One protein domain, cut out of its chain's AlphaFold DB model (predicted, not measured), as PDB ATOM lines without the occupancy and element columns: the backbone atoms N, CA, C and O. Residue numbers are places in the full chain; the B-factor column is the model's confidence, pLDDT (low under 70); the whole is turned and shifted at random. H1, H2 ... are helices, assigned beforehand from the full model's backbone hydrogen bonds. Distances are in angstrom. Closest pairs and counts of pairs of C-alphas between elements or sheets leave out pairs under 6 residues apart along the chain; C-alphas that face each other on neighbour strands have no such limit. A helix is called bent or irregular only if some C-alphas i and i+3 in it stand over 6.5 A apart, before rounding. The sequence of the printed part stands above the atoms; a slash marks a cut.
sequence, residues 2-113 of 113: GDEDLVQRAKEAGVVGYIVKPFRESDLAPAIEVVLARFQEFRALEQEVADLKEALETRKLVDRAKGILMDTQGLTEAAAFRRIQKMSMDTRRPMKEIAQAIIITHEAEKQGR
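This is residues 2 to 113 of the 113 residues of the protein "ANTAR domain-containing protein" of Anaerolineae bacterium (UniProt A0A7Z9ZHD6). One very long helix, H2, makes the length of a rod; H3 and H4 pack on it near its last residues as a small head of crossed helices. Near the other end, the short helix H1 hangs on a long link and touches no helix. The 112 printed residues have four named helices, in the order H1, H2, H3, H4, and no named strand: the class is all helix. The whole is extended, with a radius of gyration of the C-alphas of 25.2 A and spans of 74 by 29 by 20 A.

H1, residues 2 to 12, is apart from H2, residues 25 to 73. H2 touches H3, residues 77 to 91, with its residues 62 to 70 alone; the closest C-alphas are those of Lys 66 and Ala 80, 5.2 A apart. They run opposite ways at a steep tilt of 65 degrees. H4, residues 95 to 111, touches residues 58 to 68 of H2 alone, closest at the C-alphas of Ala 65 and Ala 99, 5.2 A; they run the same way at a steep tilt of 44 degrees. H3 and H4 touch through residues 84 to 88 and 95 to 99 alone, closest at the C-alphas of Ser 88 and Met 95, 5.4 A, and are only just about perpendicular at 73 degrees. H1 is apart from H3 and H4. Every O i to N i+4 pair is within hydrogen-bond range in H1, H3 and H4; in H2, 43 of 45 are.

H1 begins at C-alpha 2 (47.276, 3.524, 53.840) and is 16.0 A long. H2 runs 71.6 A from C-alpha 25 (64.186, 2.410, 38.916); it is neither bent nor irregular, but only just: C-alphas 26 and 29 are 6.4 A apart. H3 measures 21.2 A and H4 24.6 A, ending at C-alpha 111 (0.804, 12.560, 13.313).

The C-alphas farthest apart, of Arg 24 and Arg 113, are 75.8 A apart. The printed part has no cut; H1 to H2 is a long link, the other two are tight. Residues 43 to 53 and 108 to 113 stand free. Mean pLDDT of the printed part is 89.0; it is under 70 at residues 2 to 4, 8 to 12, 14, 16 to 17 and 113.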
ATOM      1  N   GLY A   2      47.381   2.465  54.865       60.81
ATOM      2  CA  GLY A   2      47.276   3.524  53.840       60.81
ATOM      3  C   GLY A   2      47.185   3.030  52.386       60.81
ATOM      4  O   GLY A   2      46.536   3.677  51.570       60.81
ATOM      5  N   ASP A   3      47.800   1.886  52.065       65.00
ATOM      6  CA  ASP A   3      47.898   1.405  50.678       65.00
ATOM      7  C   ASP A   3      46.597   0.796  50.134       65.00
ATOM      8  O   ASP A   3      46.293   0.992  48.964       65.00
ATOM      9  N   GLU A   4      45.794   0.107  50.950       68.88
ATOM     10  CA  GLU A   4      44.538  -0.510  50.479       68.88
ATOM     11  C   GLU A   4      43.487   0.537  50.085       68.88
ATOM     12  O   GLU A   4      42.907   0.433  49.004       68.88
ATOM     13  N   ASP A   5      43.307   1.589  50.891       72.94
ATOM     14  CA  ASP A   5      42.394   2.700  50.576       72.94
ATOM     15  C   ASP A   5      42.862   3.500  49.348       72.94
ATOM     16  O   ASP A   5      42.051   3.926  48.522       72.94
ATOM     17  N   LEU A   6      44.178   3.687  49.187       71.94
ATOM     18  CA  LEU A   6      44.760   4.326  48.003       71.94
ATOM     19  C   LEU A   6      44.552   3.480  46.742       71.94
ATOM     20  O   LEU A   6      44.164   4.017  45.705       71.94
ATOM     21  N   VAL A   7      44.760   2.166  46.836       71.44
ATOM     22  CA  VAL A   7      44.520   1.221  45.739       71.44
ATOM     23  C   VAL A   7      43.039   1.182  45.373       71.44
ATOM     24  O   VAL A   7      42.707   1.149  44.189       71.44
ATOM     25  N   GLN A   8      42.137   1.232  46.353       69.62
ATOM     26  CA  GLN A   8      40.700   1.215  46.097       69.62
ATOM     27  C   GLN A   8      40.231   2.489  45.380       69.62
ATOM     28  O   GLN A   8      39.557   2.404  44.355       69.62
ATOM     29  N   ARG A   9      40.688   3.663  45.828       69.69
ATOM     30  CA  ARG A   9      40.423   4.938  45.142       69.69
ATOM     31  C   ARG A   9      41.035   4.993  43.741       69.69
ATOM     32  O   ARG A   9      40.434   5.558  42.834       69.69
ATOM     33  N   ALA A  10      42.217   4.407  43.550       69.00
ATOM     34  CA  ALA A  10      42.855   4.314  42.239       69.00
ATOM     35  C   ALA A  10      42.050   3.422  41.276       69.00
ATOM     36  O   ALA A  10      41.864   3.784  40.116       69.00
ATOM     37  N   LYS A  11      41.511   2.294  41.758       68.19
ATOM     38  CA  LYS A  11      40.630   1.422  40.965       68.19
ATOM     39  C   LYS A  11      39.356   2.143  40.526       68.19
ATOM     40  O   LYS A  11      38.992   2.061  39.359       68.19
ATOM     41  N   GLU A  12      38.710   2.877  41.431       68.38
ATOM     42  CA  GLU A  12      37.507   3.666  41.118       68.38
ATOM     43  C   GLU A  12      37.788   4.807  40.129       68.38
ATOM     44  O   GLU A  12      36.930   5.152  39.320       68.38
ATOM     45  N   ALA A  13      39.008   5.348  40.136       71.06
ATOM     46  CA  ALA A  13      39.467   6.348  39.177       71.06
ATOM     47  C   ALA A  13      39.887   5.764  37.808       71.06
ATOM     48  O   ALA A  13      40.339   6.516  36.946       71.06
ATOM     49  N   GLY A  14      39.760   4.447  37.597       65.75
ATOM     50  CA  GLY A  14      40.098   3.795  36.327       65.75
ATOM     51  C   GLY A  14      41.601   3.624  36.091       65.75
ATOM     52  O   GLY A  14      42.049   3.580  34.946       65.75
ATOM     53  N   VAL A  15      42.403   3.548  37.158       70.69
ATOM     54  CA  VAL A  15      43.849   3.325  37.045       70.69
ATOM     55  C   VAL A  15      44.132   1.905  36.547       70.69
ATOM     56  O   VAL A  15      43.681   0.920  37.128       70.69
ATOM     57  N   VAL A  16      44.930   1.805  35.482       66.81
ATOM     58  CA  VAL A  16      45.247   0.543  34.787       66.81
ATOM     59  C   VAL A  16      46.364  -0.249  35.490       66.81
ATOM     60  O   VAL A  16      46.504  -1.452  35.286       66.81
ATOM     61  N   GLY A  17      47.140   0.394  36.367       69.94
ATOM     62  CA  GLY A  17      48.150  -0.266  37.193       69.94
ATOM     63  C   GLY A  17      48.689   0.628  38.308       69.94
ATOM     64  O   GLY A  17      48.690   1.851  38.193       69.94
ATOM     65  N   TYR A  18      49.154   0.014  39.394       73.88
ATOM     66  CA  TYR A  18      49.782   0.697  40.527       73.88
ATOM     67  C   TYR A  18      51.092  -0.008  40.895       73.88
ATOM     68  O   TYR A  18      51.224  -1.215  40.698       73.88
ATOM     69  N   ILE A  19      52.061   0.743  41.424       77.25
ATOM     70  CA  ILE A  19      53.353   0.213  41.884       77.25
ATOM     71  C   ILE A  19      53.508   0.540  43.369       77.25
ATOM     72  O   ILE A  19      53.385   1.698  43.771       77.25
ATOM     73  N   VAL A  20      53.777  -0.484  44.180       76.25
ATOM     74  CA  VAL A  20      53.978  -0.362  45.634       76.25
ATOM     75  C   VAL A  20      55.469  -0.243  45.944       76.25
ATOM     76  O   VAL A  20      56.308  -0.839  45.273       76.25
ATOM     77  N   LYS A  21      55.811   0.545  46.966       77.62
ATOM     78  CA  LYS A  21      57.191   0.716  47.442       77.62
ATOM     79  C   LYS A  21      57.605  -0.405  48.414       77.62
ATOM     80  O   LYS A  21      56.752  -0.907  49.140       77.62
ATOM     81  N   PRO A  22      58.914  -0.715  48.523       81.94
ATOM     82  CA  PRO A  22      60.025  -0.117  47.776       81.94
ATOM     83  C   PRO A  22      60.201  -0.755  46.387       81.94
ATOM     84  O   PRO A  22      60.238  -1.974  46.267       81.94
ATOM     85  N   PHE A  23      60.363   0.074  45.354       77.75
ATOM     86  CA  PHE A  23      60.701  -0.345  43.988       77.75
ATOM     87  C   PHE A  23      62.054   0.244  43.581       77.75
ATOM     88  O   PHE A  23      62.471   1.276  44.117       77.75
ATOM     89  N   ARG A  24      62.743  -0.394  42.636       85.19
ATOM     90  CA  ARG A  24      63.956   0.139  42.001       85.19
ATOM     91  C   ARG A  24      63.588   0.818  40.686       85.19
ATOM     92  O   ARG A  24      62.584   0.478  40.070       85.19
ATOM     93  N   GLU A  25      64.413   1.753  40.218       80.25
ATOM     94  CA  GLU A  25      64.186   2.410  38.916       80.25
ATOM     95  C   GLU A  25      64.127   1.402  37.757       80.25
ATOM     96  O   GLU A  25      63.349   1.579  36.821       80.25
ATOM     97  N   SER A  26      64.868   0.292  37.868       85.44
ATOM     98  CA  SER A  26      64.831  -0.832  36.923       85.44
ATOM     99  C   SER A  26      63.466  -1.512  36.810       85.44
ATOM    100  O   SER A  26      63.182  -2.128  35.787       85.44
ATOM    101  N   ASP A  27      62.625  -1.407  37.840       81.19
ATOM    102  CA  ASP A  27      61.332  -2.094  37.911       81.19
ATOM    103  C   ASP A  27      60.213  -1.255  37.267       81.19
ATOM    104  O   ASP A  27      59.149  -1.776  36.930       81.19
ATOM    105  N   LEU A  28      60.453   0.047  37.061       83.19
ATOM    106  CA  LEU A  28      59.465   0.984  36.525       83.19
ATOM    107  C   LEU A  28      59.192   0.759  35.040       83.19
ATOM    108  O   LEU A  28      58.033   0.726  34.635       83.19
ATOM    109  N   ALA A  29      60.242   0.614  34.226       87.44
ATOM    110  CA  ALA A  29      60.085   0.501  32.776       87.44
ATOM    111  C   ALA A  29      59.253  -0.738  32.380       87.44
ATOM    112  O   ALA A  29      58.258  -0.565  31.671       87.44
ATOM    113  N   PRO A  30      59.548  -1.948  32.906       87.19
ATOM    114  CA  PRO A  30      58.737  -3.135  32.633       87.19
ATOM    115  C   PRO A  30      57.296  -3.009  33.141       87.19
ATOM    116  O   PRO A  30      56.360  -3.447  32.476       87.19
ATOM    117  N   ALA A  31      57.089  -2.386  34.306       86.12
ATOM    118  CA  ALA A  31      55.748  -2.183  34.848       86.12
ATOM    119  C   ALA A  31      54.905  -1.248  33.962       86.12
ATOM    120  O   ALA A  31      53.743  -1.544  33.687       86.12
ATOM    121  N   ILE A  32      55.492  -0.150  33.474       87.00
ATOM    122  CA  ILE A  32      54.825   0.779  32.552       87.00
ATOM    123  C   ILE A  32      54.514   0.087  31.221       87.00
ATOM    124  O   ILE A  32      53.412   0.247  30.704       87.00
ATOM    125  N   GLU A  33      55.445  -0.702  30.685       88.62
ATOM    126  CA  GLU A  33      55.256  -1.422  29.421       88.62
ATOM    127  C   GLU A  33      54.073  -2.395  29.488       88.62
ATOM    128  O   GLU A  33      53.194  -2.369  28.625       88.62
ATOM    129  N   VAL A  34      53.983  -3.184  30.564       88.56
ATOM    130  CA  VAL A  34      52.849  -4.094  30.791       88.56
ATOM    131  C   VAL A  34      51.535  -3.320  30.904       88.56
ATOM    132  O   VAL A  34      50.539  -3.707  30.291       88.56
ATOM    133  N   VAL A  35      51.515  -2.218  31.658       88.69
ATOM    134  CA  VAL A  35      50.312  -1.387  31.825       88.69
ATOM    135  C   VAL A  35      49.868  -0.774  30.496       88.69
ATOM    136  O   VAL A  35      48.675  -0.780  30.194       88.69
ATOM    137  N   LEU A  36      50.803  -0.290  29.677       89.62
ATOM    138  CA  LEU A  36      50.511   0.257  28.353       89.62
ATOM    139  C   LEU A  36      49.934  -0.801  27.411       89.62
ATOM    140  O   LEU A  36      48.932  -0.529  26.747       89.62
ATOM    141  N   ALA A  37      50.509  -2.005  27.389       88.94
ATOM    142  CA  ALA A  37      49.986  -3.110  26.590       88.94
ATOM    143  C   ALA A  37      48.546  -3.465  27.005       88.94
ATOM    144  O   ALA A  37      47.651  -3.530  26.162       88.94
ATOM    145  N   ARG A  38      48.285  -3.586  28.313       89.00
ATOM    146  CA  ARG A  38      46.933  -3.847  28.840       89.00
ATOM    147  C   ARG A  38      45.950  -2.726  28.537       89.00
ATOM    148  O   ARG A  38      44.795  -3.000  28.221       89.00
ATOM    149  N   PHE A  39      46.391  -1.474  28.606       88.25
ATOM    150  CA  PHE A  39      45.550  -0.338  28.249       88.25
ATOM    151  C   PHE A  39      45.156  -0.376  26.770       88.25
ATOM    152  O   PHE A  39      43.990  -0.165  26.446       88.25
ATOM    153  N   GLN A  40      46.094  -0.682  25.872       91.12
ATOM    154  CA  GLN A  40      45.807  -0.804  24.441       91.12
ATOM    155  C   GLN A  40      44.817  -1.937  24.148       91.12
ATOM    156  O   GLN A  40      43.853  -1.715  23.417       91.12
ATOM    157  N   GLU A  41      45.004  -3.110  24.762       90.75
ATOM    158  CA  GLU A  41      44.054  -4.229  24.675       90.75
ATOM    159  C   GLU A  41      42.652  -3.810  25.144       90.75
ATOM    160  O   GLU A  41      41.660  -4.053  24.457       90.75
ATOM    161  N   PHE A  42      42.567  -3.129  26.289       91.12
ATOM    162  CA  PHE A  42      41.299  -2.665  26.841       91.12
ATOM    163  C   PHE A  42      40.602  -1.660  25.915       91.12
ATOM    164  O   PHE A  42      39.414  -1.800  25.637       91.12
ATOM    165  N   ARG A  43      41.342  -0.690  25.369       91.56
ATOM    166  CA  ARG A  43      40.806   0.289  24.411       91.56
ATOM    167  C   ARG A  43      40.314  -0.361  23.121       91.56
ATOM    168  O   ARG A  43      39.297   0.072  22.586       91.56
ATOM    169  N   ALA A  44      41.009  -1.388  22.633       94.62
ATOM    170  CA  ALA A  44      40.567  -2.146  21.468       94.62
ATOM    171  C   ALA A  44      39.238  -2.868  21.741       94.62
ATOM    172  O   ALA A  44      38.315  -2.768  20.936       94.62
ATOM    173  N   LEU A  45      39.105  -3.513  22.906       94.44
ATOM    174  CA  LEU A  45      37.858  -4.161  23.327       94.44
ATOM    175  C   LEU A  45      36.708  -3.162  23.507       94.44
ATOM    176  O   LEU A  45      35.588  -3.428  23.078       94.44
ATOM    177  N   GLU A  46      36.962  -2.002  24.117       94.62
ATOM    178  CA  GLU A  46      35.956  -0.941  24.242       94.62
ATOM    179  C   GLU A  46      35.453  -0.473  22.871       94.62
ATOM    180  O   GLU A  46      34.246  -0.286  22.692       94.62
ATOM    181  N   GLN A  47      36.362  -0.316  21.904       96.44
ATOM    182  CA  GLN A  47      36.010   0.056  20.538       96.44
ATOM    183  C   GLN A  47      35.191  -1.042  19.852       96.44
ATOM    184  O   GLN A  47      34.150  -0.746  19.276       96.44
ATOM    185  N   GLU A  48      35.590  -2.310  19.977       96.69
ATOM    186  CA  GLU A  48      34.849  -3.437  19.403       96.69
ATOM    187  C   GLU A  48      33.422  -3.525  19.968       96.69
ATOM    188  O   GLU A  48      32.451  -3.693  19.230       96.69
ATOM    189  N   VAL A  49      33.261  -3.327  21.279       97.38
ATOM    190  CA  VAL A  49      31.938  -3.269  21.916       97.38
ATOM    191  C   VAL A  49      31.112  -2.095  21.384       97.38
ATOM    192  O   VAL A  49      29.901  -2.243  21.192       97.38
ATOM    193  N   ALA A  50      31.726  -0.931  21.163       96.19
ATOM    194  CA  ALA A  50      31.044   0.227  20.593       96.19
ATOM    195  C   ALA A  50      30.579  -0.044  19.152       96.19
ATOM    196  O   ALA A  50      29.403   0.172  18.844       96.19
ATOM    197  N   ASP A  51      31.452  -0.604  18.316       95.94
ATOM    198  CA  ASP A  51      31.169  -0.928  16.917       95.94
ATOM    199  C   ASP A  51      30.055  -1.981  16.804       95.94
ATOM    200  O   ASP A  51      29.117  -1.837  16.015       95.94
ATOM    201  N   LEU A  52      30.088  -3.017  17.651       96.19
ATOM    202  CA  LEU A  52      29.043  -4.041  17.712       96.19
ATOM    203  C   LEU A  52      27.689  -3.460  18.136       96.19
ATOM    204  O   LEU A  52      26.655  -3.794  17.546       96.19
ATOM    205  N   LYS A  53      27.674  -2.573  19.138       96.44
ATOM    206  CA  LYS A  53      26.450  -1.869  19.551       96.44
ATOM    207  C   LYS A  53      25.896  -1.026  18.408       96.44
ATOM    208  O   LYS A  53      24.695  -1.072  18.145       96.44
ATOM    209  N   GLU A  54      26.752  -0.303  17.691       94.81
ATOM    210  CA  GLU A  54      26.333   0.488  16.539       94.81
ATOM    211  C   GLU A  54      25.779  -0.378  15.394       94.81
ATOM    212  O   GLU A  54      24.742  -0.037  14.809       94.81
ATOM    213  N   ALA A  55      26.411  -1.514  15.096       94.75
ATOM    214  CA  ALA A  55      25.934  -2.448  14.081       94.75
ATOM    215  C   ALA A  55      24.541  -3.005  14.427       94.75
ATOM    216  O   ALA A  55      23.661  -3.069  13.561       94.75
ATOM    217  N   LEU A  56      24.308  -3.353  15.698       96.38
ATOM    218  CA  LEU A  56      23.007  -3.826  16.180       96.38
ATOM    219  C   LEU A  56      21.921  -2.753  16.068       96.38
ATOM    220  O   LEU A  56      20.830  -3.038  15.573       96.38
ATOM    221  N   GLU A  57      22.209  -1.520  16.486       95.81
ATOM    222  CA  GLU A  57      21.258  -0.410  16.360       95.81
ATOM    223  C   GLU A  57      20.952  -0.091  14.894       95.81
ATOM    224  O   GLU A  57      19.793   0.096  14.516       95.81
ATOM    225  N   THR A  58      21.967  -0.124  14.031       95.50
ATOM    226  CA  THR A  58      21.785   0.043  12.586       95.50
ATOM    227  C   THR A  58      20.871  -1.037  12.014       95.50
ATOM    228  O   THR A  58      19.947  -0.719  11.266       95.50
ATOM    229  N   ARG A  59      21.066  -2.303  12.403       96.50
ATOM    230  CA  ARG A  59      20.206  -3.409  11.967       96.50
ATOM    231  C   ARG A  59      18.751  -3.198  12.386       96.50
ATOM    232  O   ARG A  59      17.872  -3.301  11.536       96.50
ATOM    233  N   LYS A  60      18.495  -2.837  13.651       97.50
ATOM    234  CA  LYS A  60      17.134  -2.551  14.148       97.50
ATOM    235  C   LYS A  60      16.449  -1.452  13.336       97.50
ATOM    236  O   LYS A  60      15.286  -1.593  12.962       97.50
ATOM    237  N   LEU A  61      17.168  -0.365  13.050       97.81
ATOM    238  CA  LEU A  61      16.645   0.754  12.264       97.81
ATOM    239  C   LEU A  61      16.323   0.332  10.829       97.81
ATOM    240  O   LEU A  61      15.244   0.643  10.331       97.81
ATOM    241  N   VAL A  62      17.227  -0.403  10.177       97.44
ATOM    242  CA  VAL A  62      17.015  -0.898   8.809       97.44
ATOM    243  C   VAL A  62      15.829  -1.858   8.751       97.44
ATOM    244  O   VAL A  62      14.994  -1.718   7.861       97.44
ATOM    245  N   ASP A  63      15.702  -2.787   9.699       97.81
ATOM    246  CA  ASP A  63      14.573  -3.721   9.757       97.81
ATOM    247  C   ASP A  63      13.236  -2.989   9.957       97.81
ATOM    248  O   ASP A  63      12.265  -3.271   9.253       97.81
ATOM    249  N   ARG A  64      13.201  -1.969  10.824       97.81
ATOM    250  CA  ARG A  64      12.013  -1.126  11.014       97.81
ATOM    251  C   ARG A  64      11.661  -0.323   9.759       97.81
ATOM    252  O   ARG A  64      10.495  -0.277   9.371       97.81
ATOM    253  N   ALA A  65      12.650   0.279   9.103       97.81
ATOM    254  CA  ALA A  65      12.439   1.016   7.859       97.81
ATOM    255  C   ALA A  65      11.957   0.101   6.721       97.81
ATOM    256  O   ALA A  65      11.081   0.500   5.956       97.81
ATOM    257  N   LYS A  66      12.472  -1.136   6.630       97.88
ATOM    258  CA  LYS A  66      11.951  -2.142   5.692       97.88
ATOM    259  C   LYS A  66      10.472  -2.404   5.951       97.88
ATOM    260  O   LYS A  66       9.703  -2.298   5.005       97.88
ATOM    261  N   GLY A  67      10.078  -2.672   7.199       97.75
ATOM    262  CA  GLY A  67       8.672  -2.899   7.563       97.75
ATOM    263  C   GLY A  67       7.760  -1.754   7.117       97.75
ATOM    264  O   GLY A  67       6.777  -1.984   6.424       97.75
ATOM    265  N   ILE A  68       8.162  -0.507   7.376       97.50
ATOM    266  CA  ILE A  68       7.419   0.679   6.918       97.50
ATOM    267  C   ILE A  68       7.283   0.704   5.391       97.50
ATOM    268  O   ILE A  68       6.200   0.960   4.872       97.50
ATOM    269  N   LEU A  69       8.362   0.450   4.647       97.25
ATOM    270  CA  LEU A  69       8.315   0.421   3.182       97.25
ATOM    271  C   LEU A  69       7.455  -0.732   2.647       97.25
ATOM    272  O   LEU A  69       6.801  -0.579   1.617       97.25
ATOM    273  N   MET A  70       7.453  -1.877   3.326       97.94
ATOM    274  CA  MET A  70       6.595  -3.009   2.983       97.94
ATOM    275  C   MET A  70       5.122  -2.630   3.163       97.94
ATOM    276  O   MET A  70       4.344  -2.782   2.225       97.94
ATOM    277  N   ASP A  71       4.763  -2.042   4.305       96.25
ATOM    278  CA  ASP A  71       3.381  -1.678   4.633       96.25
ATOM    279  C   ASP A  71       2.856  -0.517   3.775       96.25
ATOM    280  O   ASP A  71       1.715  -0.530   3.317       96.25
ATOM    281  N   THR A  72       3.685   0.502   3.538       95.06
ATOM    282  CA  THR A  72       3.261   1.731   2.842       95.06
ATOM    283  C   THR A  72       3.340   1.632   1.322       95.06
ATOM    284  O   THR A  72       2.550   2.272   0.632       95.06
ATOM    285  N   GLN A  73       4.293   0.862   0.783       94.38
ATOM    286  CA  GLN A  73       4.552   0.772  -0.663       94.38
ATOM    287  C   GLN A  73       4.304  -0.635  -1.227       94.38
ATOM    288  O   GLN A  73       4.548  -0.860  -2.413       94.38
ATOM    289  N   GLY A  74       3.842  -1.589  -0.409       95.44
ATOM    290  CA  GLY A  74       3.562  -2.962  -0.839       95.44
ATOM    291  C   GLY A  74       4.804  -3.722  -1.313       95.44
ATOM    292  O   GLY A  74       4.706  -4.616  -2.153       95.44
ATOM    293  N   LEU A  75       5.993  -3.334  -0.842       96.81
ATOM    294  CA  LEU A  75       7.249  -3.952  -1.262       96.81
ATOM    295  C   LEU A  75       7.466  -5.300  -0.569       96.81
ATOM    296  O   LEU A  75       7.077  -5.500   0.577       96.81
ATOM    297  N   THR A  76       8.171  -6.212  -1.238       98.12
ATOM    298  CA  THR A  76       8.760  -7.373  -0.556       98.12
ATOM    299  C   THR A  76       9.940  -6.928   0.303       98.12
ATOM    300  O   THR A  76      10.557  -5.896   0.030       98.12
ATOM    301  N   GLU A  77      10.329  -7.731   1.293       96.62
ATOM    302  CA  GLU A  77      11.481  -7.417   2.146       96.62
ATOM    303  C   GLU A  77      12.759  -7.154   1.325       96.62
ATOM    304  O   GLU A  77      13.455  -6.157   1.530       96.62
ATOM    305  N   ALA A  78      13.033  -8.000   0.325       97.56
ATOM    306  CA  ALA A  78      14.183  -7.842  -0.561       97.56
ATOM    307  C   ALA A  78      14.105  -6.560  -1.413       97.56
ATOM    308  O   ALA A  78      15.127  -5.933  -1.701       97.56
ATOM    309  N   ALA A  79      12.906  -6.149  -1.838       97.81
ATOM    310  CA  ALA A  79      12.713  -4.898  -2.566       97.81
ATOM    311  C   ALA A  79      12.879  -3.674  -1.649       97.81
ATOM    312  O   ALA A  79      13.543  -2.714  -2.043       97.81
ATOM    313  N   ALA A  80      12.355  -3.729  -0.422       97.94
ATOM    314  CA  ALA A  80      12.513  -2.680   0.581       97.94
ATOM    315  C   ALA A  80      13.990  -2.475   0.955       97.94
ATOM    316  O   ALA A  80      14.482  -1.347   0.934       97.94
ATOM    317  N   PHE A  81      14.731  -3.563   1.198       97.44
ATOM    318  CA  PHE A  81      16.167  -3.489   1.473       97.44
ATOM    319  C   PHE A  81      16.944  -2.860   0.309       97.44
ATOM    320  O   PHE A  81      17.697  -1.907   0.511       97.44
ATOM    321  N   ARG A  82      16.704  -3.322  -0.929       97.75
ATOM    322  CA  ARG A  82      17.332  -2.738  -2.128       97.75
ATOM    323  C   ARG A  82      17.005  -1.259  -2.293       97.75
ATOM    324  O   ARG A  82      17.855  -0.494  -2.741       97.75
ATOM    325  N   ARG A  83      15.797  -0.834  -1.921       97.00
ATOM    326  CA  ARG A  83      15.397   0.574  -1.967       97.00
ATOM    327  C   ARG A  83      16.189   1.416  -0.968       97.00
ATOM    328  O   ARG A  83      16.723   2.447  -1.367       97.00
ATOM    329  N   ILE A  84      16.327   0.962   0.280       97.12
ATOM    330  CA  ILE A  84      17.165   1.625   1.300       97.12
ATOM    331  C   ILE A  84      18.616   1.720   0.820       97.12
ATOM    332  O   ILE A  84      19.216   2.793   0.863       97.12
ATOM    333  N   GLN A  85      19.156   0.618   0.296       97.25
ATOM    334  CA  GLN A  85      20.523   0.559  -0.212       97.25
ATOM    335  C   GLN A  85      20.743   1.533  -1.380       97.25
ATOM    336  O   GLN A  85      21.731   2.265  -1.401       97.25
ATOM    337  N   LYS A  86      19.799   1.591  -2.327       97.44
ATOM    338  CA  LYS A  86      19.846   2.531  -3.450       97.44
ATOM    339  C   LYS A  86      19.817   3.983  -2.973       97.44
ATOM    340  O   LYS A  86      20.654   4.767  -3.393       97.44
ATOM    341  N   MET A  87      18.923   4.327  -2.043       96.50
ATOM    342  CA  MET A  87      18.860   5.682  -1.480       96.50
ATOM    343  C   MET A  87      20.152   6.064  -0.748       96.50
ATOM    344  O   MET A  87      20.599   7.202  -0.856       96.50
ATOM    345  N   SER A  88      20.779   5.118  -0.046       97.06
ATOM    346  CA  SER A  88      22.086   5.317   0.592       97.06
ATOM    347  C   SER A  88      23.179   5.634  -0.433       97.06
ATOM    348  O   SER A  88      23.909   6.607  -0.253       97.06
ATOM    349  N   MET A  89      23.241   4.888  -1.541       97.19
ATOM    350  CA  MET A  89      24.184   5.148  -2.634       97.19
ATOM    351  C   MET A  89      23.927   6.494  -3.326       97.19
ATOM    352  O   MET A  89      24.859   7.283  -3.485       97.19
ATOM    353  N   ASP A  90      22.673   6.782  -3.678       97.56
ATOM    354  CA  ASP A  90      22.288   7.995  -4.410       97.56
ATOM    355  C   ASP A  90      22.547   9.270  -3.585       97.56
ATOM    356  O   ASP A  90      22.907  10.313  -4.131       97.56
ATOM    357  N   THR A  91      22.412   9.188  -2.257       95.81
ATOM    358  CA  THR A  91      22.624  10.324  -1.340       95.81
ATOM    359  C   THR A  91      24.014  10.362  -0.706       95.81
ATOM    360  O   THR A  91      24.348  11.349  -0.055       95.81
ATOM    361  N   ARG A  92      24.832   9.313  -0.885       96.56
ATOM    362  CA  ARG A  92      26.132   9.114  -0.209       96.56
ATOM    363  C   ARG A  92      26.049   9.214   1.317       96.56
ATOM    364  O   ARG A  92      26.965   9.715   1.966       96.56
ATOM    365  N   ARG A  93      24.947   8.736   1.892       96.25
ATOM    366  CA  ARG A  93      24.718   8.712   3.343       96.25
ATOM    367  C   ARG A  93      24.661   7.275   3.845       96.25
ATOM    368  O   ARG A  93      24.196   6.403   3.107       96.25
ATOM    369  N   PRO A  94      25.101   6.995   5.080       96.50
ATOM    370  CA  PRO A  94      25.069   5.642   5.623       96.50
ATOM    371  C   PRO A  94      23.630   5.113   5.713       96.50
ATOM    372  O   PRO A  94      22.686   5.862   5.973       96.50
ATOM    373  N   MET A  95      23.455   3.797   5.541       95.06
ATOM    374  CA  MET A  95      22.127   3.159   5.565       95.06
ATOM    375  C   MET A  95      21.337   3.453   6.848       95.06
ATOM    376  O   MET A  95      20.116   3.566   6.793       95.06
ATOM    377  N   LYS A  96      22.029   3.614   7.985       96.69
ATOM    378  CA  LYS A  96      21.451   4.003   9.281       96.69
ATOM    379  C   LYS A  96      20.674   5.318   9.194       96.69
ATOM    380  O   LYS A  96      19.529   5.379   9.631       96.69
ATOM    381  N   GLU A  97      21.270   6.342   8.584       97.19
ATOM    382  CA  GLU A  97      20.644   7.658   8.424       97.19
ATOM    383  C   GLU A  97      19.448   7.603   7.473       97.19
ATOM    384  O   GLU A  97      18.419   8.223   7.728       97.19
ATOM    385  N   ILE A  98      19.554   6.823   6.395       97.81
ATOM    386  CA  ILE A  98      18.441   6.622   5.458       97.81
ATOM    387  C   ILE A  98      17.275   5.911   6.138       97.81
ATOM    388  O   ILE A  98      16.131   6.340   6.005       97.81
ATOM    389  N   ALA A  99      17.553   4.855   6.902       97.62
ATOM    390  CA  ALA A  99      16.536   4.149   7.665       97.62
ATOM    391  C   ALA A  99      15.842   5.076   8.678       97.62
ATOM    392  O   ALA A  99      14.614   5.094   8.750       97.62
ATOM    393  N   GLN A 100      16.606   5.901   9.402       97.50
ATOM    394  CA  GLN A 100      16.056   6.911  10.312       97.50
ATOM    395  C   GLN A 100      15.180   7.932   9.584       97.50
ATOM    396  O   GLN A 100      14.078   8.213  10.045       97.50
ATOM    397  N   ALA A 101      15.623   8.448   8.434       96.88
ATOM    398  CA  ALA A 101      14.848   9.407   7.652       96.88
ATOM    399  C   ALA A 101      13.492   8.834   7.207       96.88
ATOM    400  O   ALA A 101      12.479   9.530   7.285       96.88
ATOM    401  N   ILE A 102      13.451   7.560   6.800       96.25
ATOM    402  CA  ILE A 102      12.204   6.865   6.440       96.25
ATOM    403  C   ILE A 102      11.273   6.767   7.651       96.25
ATOM    404  O   ILE A 102      10.090   7.077   7.536       96.25
ATOM    405  N   ILE A 103      11.807   6.361   8.808       97.25
ATOM    406  CA  ILE A 103      11.030   6.223  10.046       97.25
ATOM    407  C   ILE A 103      10.440   7.574  10.463       97.25
ATOM    408  O   ILE A 103       9.237   7.660  10.687       97.25
ATOM    409  N   ILE A 104      11.262   8.626  10.506       97.06
ATOM    410  CA  ILE A 104      10.840   9.979  10.899       97.06
ATOM    411  C   ILE A 104       9.761  10.507   9.951       97.06
ATOM    412  O   ILE A 104       8.745  11.026  10.405       97.06
ATOM    413  N   THR A 105       9.958  10.352   8.638       95.25
ATOM    414  CA  THR A 105       8.982  10.808   7.636       95.25
ATOM    415  C   THR A 105       7.638  10.104   7.828       95.25
ATOM    416  O   THR A 105       6.599  10.756   7.859       95.25
ATOM    417  N   HIS A 106       7.653   8.788   8.046       95.31
ATOM    418  CA  HIS A 106       6.433   8.021   8.285       95.31
ATOM    419  C   HIS A 106       5.727   8.404   9.596       95.31
ATOM    420  O   HIS A 106       4.501   8.503   9.639       95.31
ATOM    421  N   GLU A 107       6.481   8.635  10.673       93.31
ATOM    422  CA  GLU A 107       5.922   9.084  11.952       93.31
ATOM    423  C   GLU A 107       5.278  10.471  11.834       93.31
ATOM    424  O   GLU A 107       4.181  10.674  12.355       93.31
ATOM    425  N   ALA A 108       5.904  11.396  11.099       92.81
ATOM    426  CA  ALA A 108       5.354  12.726  10.844       92.81
ATOM    427  C   ALA A 108       4.052  12.671  10.021       92.81
ATOM    428  O   ALA A 108       3.071  13.326  10.369       92.81
ATOM    429  N   GLU A 109       4.002  11.839   8.975       89.81
ATOM    430  CA  GLU A 109       2.787  11.621   8.172       89.81
ATOM    431  C   GLU A 109       1.639  11.011   8.988       89.81
ATOM    432  O   GLU A 109       0.471  11.307   8.733       89.81
ATOM    433  N   LYS A 110       1.956  10.170   9.979       83.62
ATOM    434  CA  LYS A 110       0.964   9.567  10.878       83.62
ATOM    435  C   LYS A 110       0.429  10.553  11.920       83.62
ATOM    436  O   LYS A 110      -0.709  10.400  12.334       83.62
ATOM    437  N   GLN A 111       1.227  11.530  12.350       75.88
ATOM    438  CA  GLN A 111       0.804  12.560  13.313       75.88
ATOM    439  C   GLN A 111      -0.027  13.679  12.671       75.88
ATOM    440  O   GLN A 111      -0.786  14.349  13.364       75.88
ATOM    441  N   GLY A 112       0.120  13.892  11.359       71.06
ATOM    442  CA  GLY A 112      -0.676  14.855  10.591       71.06
ATOM    443  C   GLY A 112      -2.022  14.325  10.075       71.06
ATOM    444  O   GLY A 112      -2.719  15.064   9.380       71.06
ATOM    445  N   ARG A 113      -2.372  13.066  10.366       55.31
ATOM    446  CA  ARG A 113      -3.658  12.422  10.048       55.31
ATOM    447  C   ARG A 113      -4.456  12.184  11.320       55.31
ATOM    448  O   ARG A 113      -5.696  12.304  11.233       55.31
TER     449      ARG A 113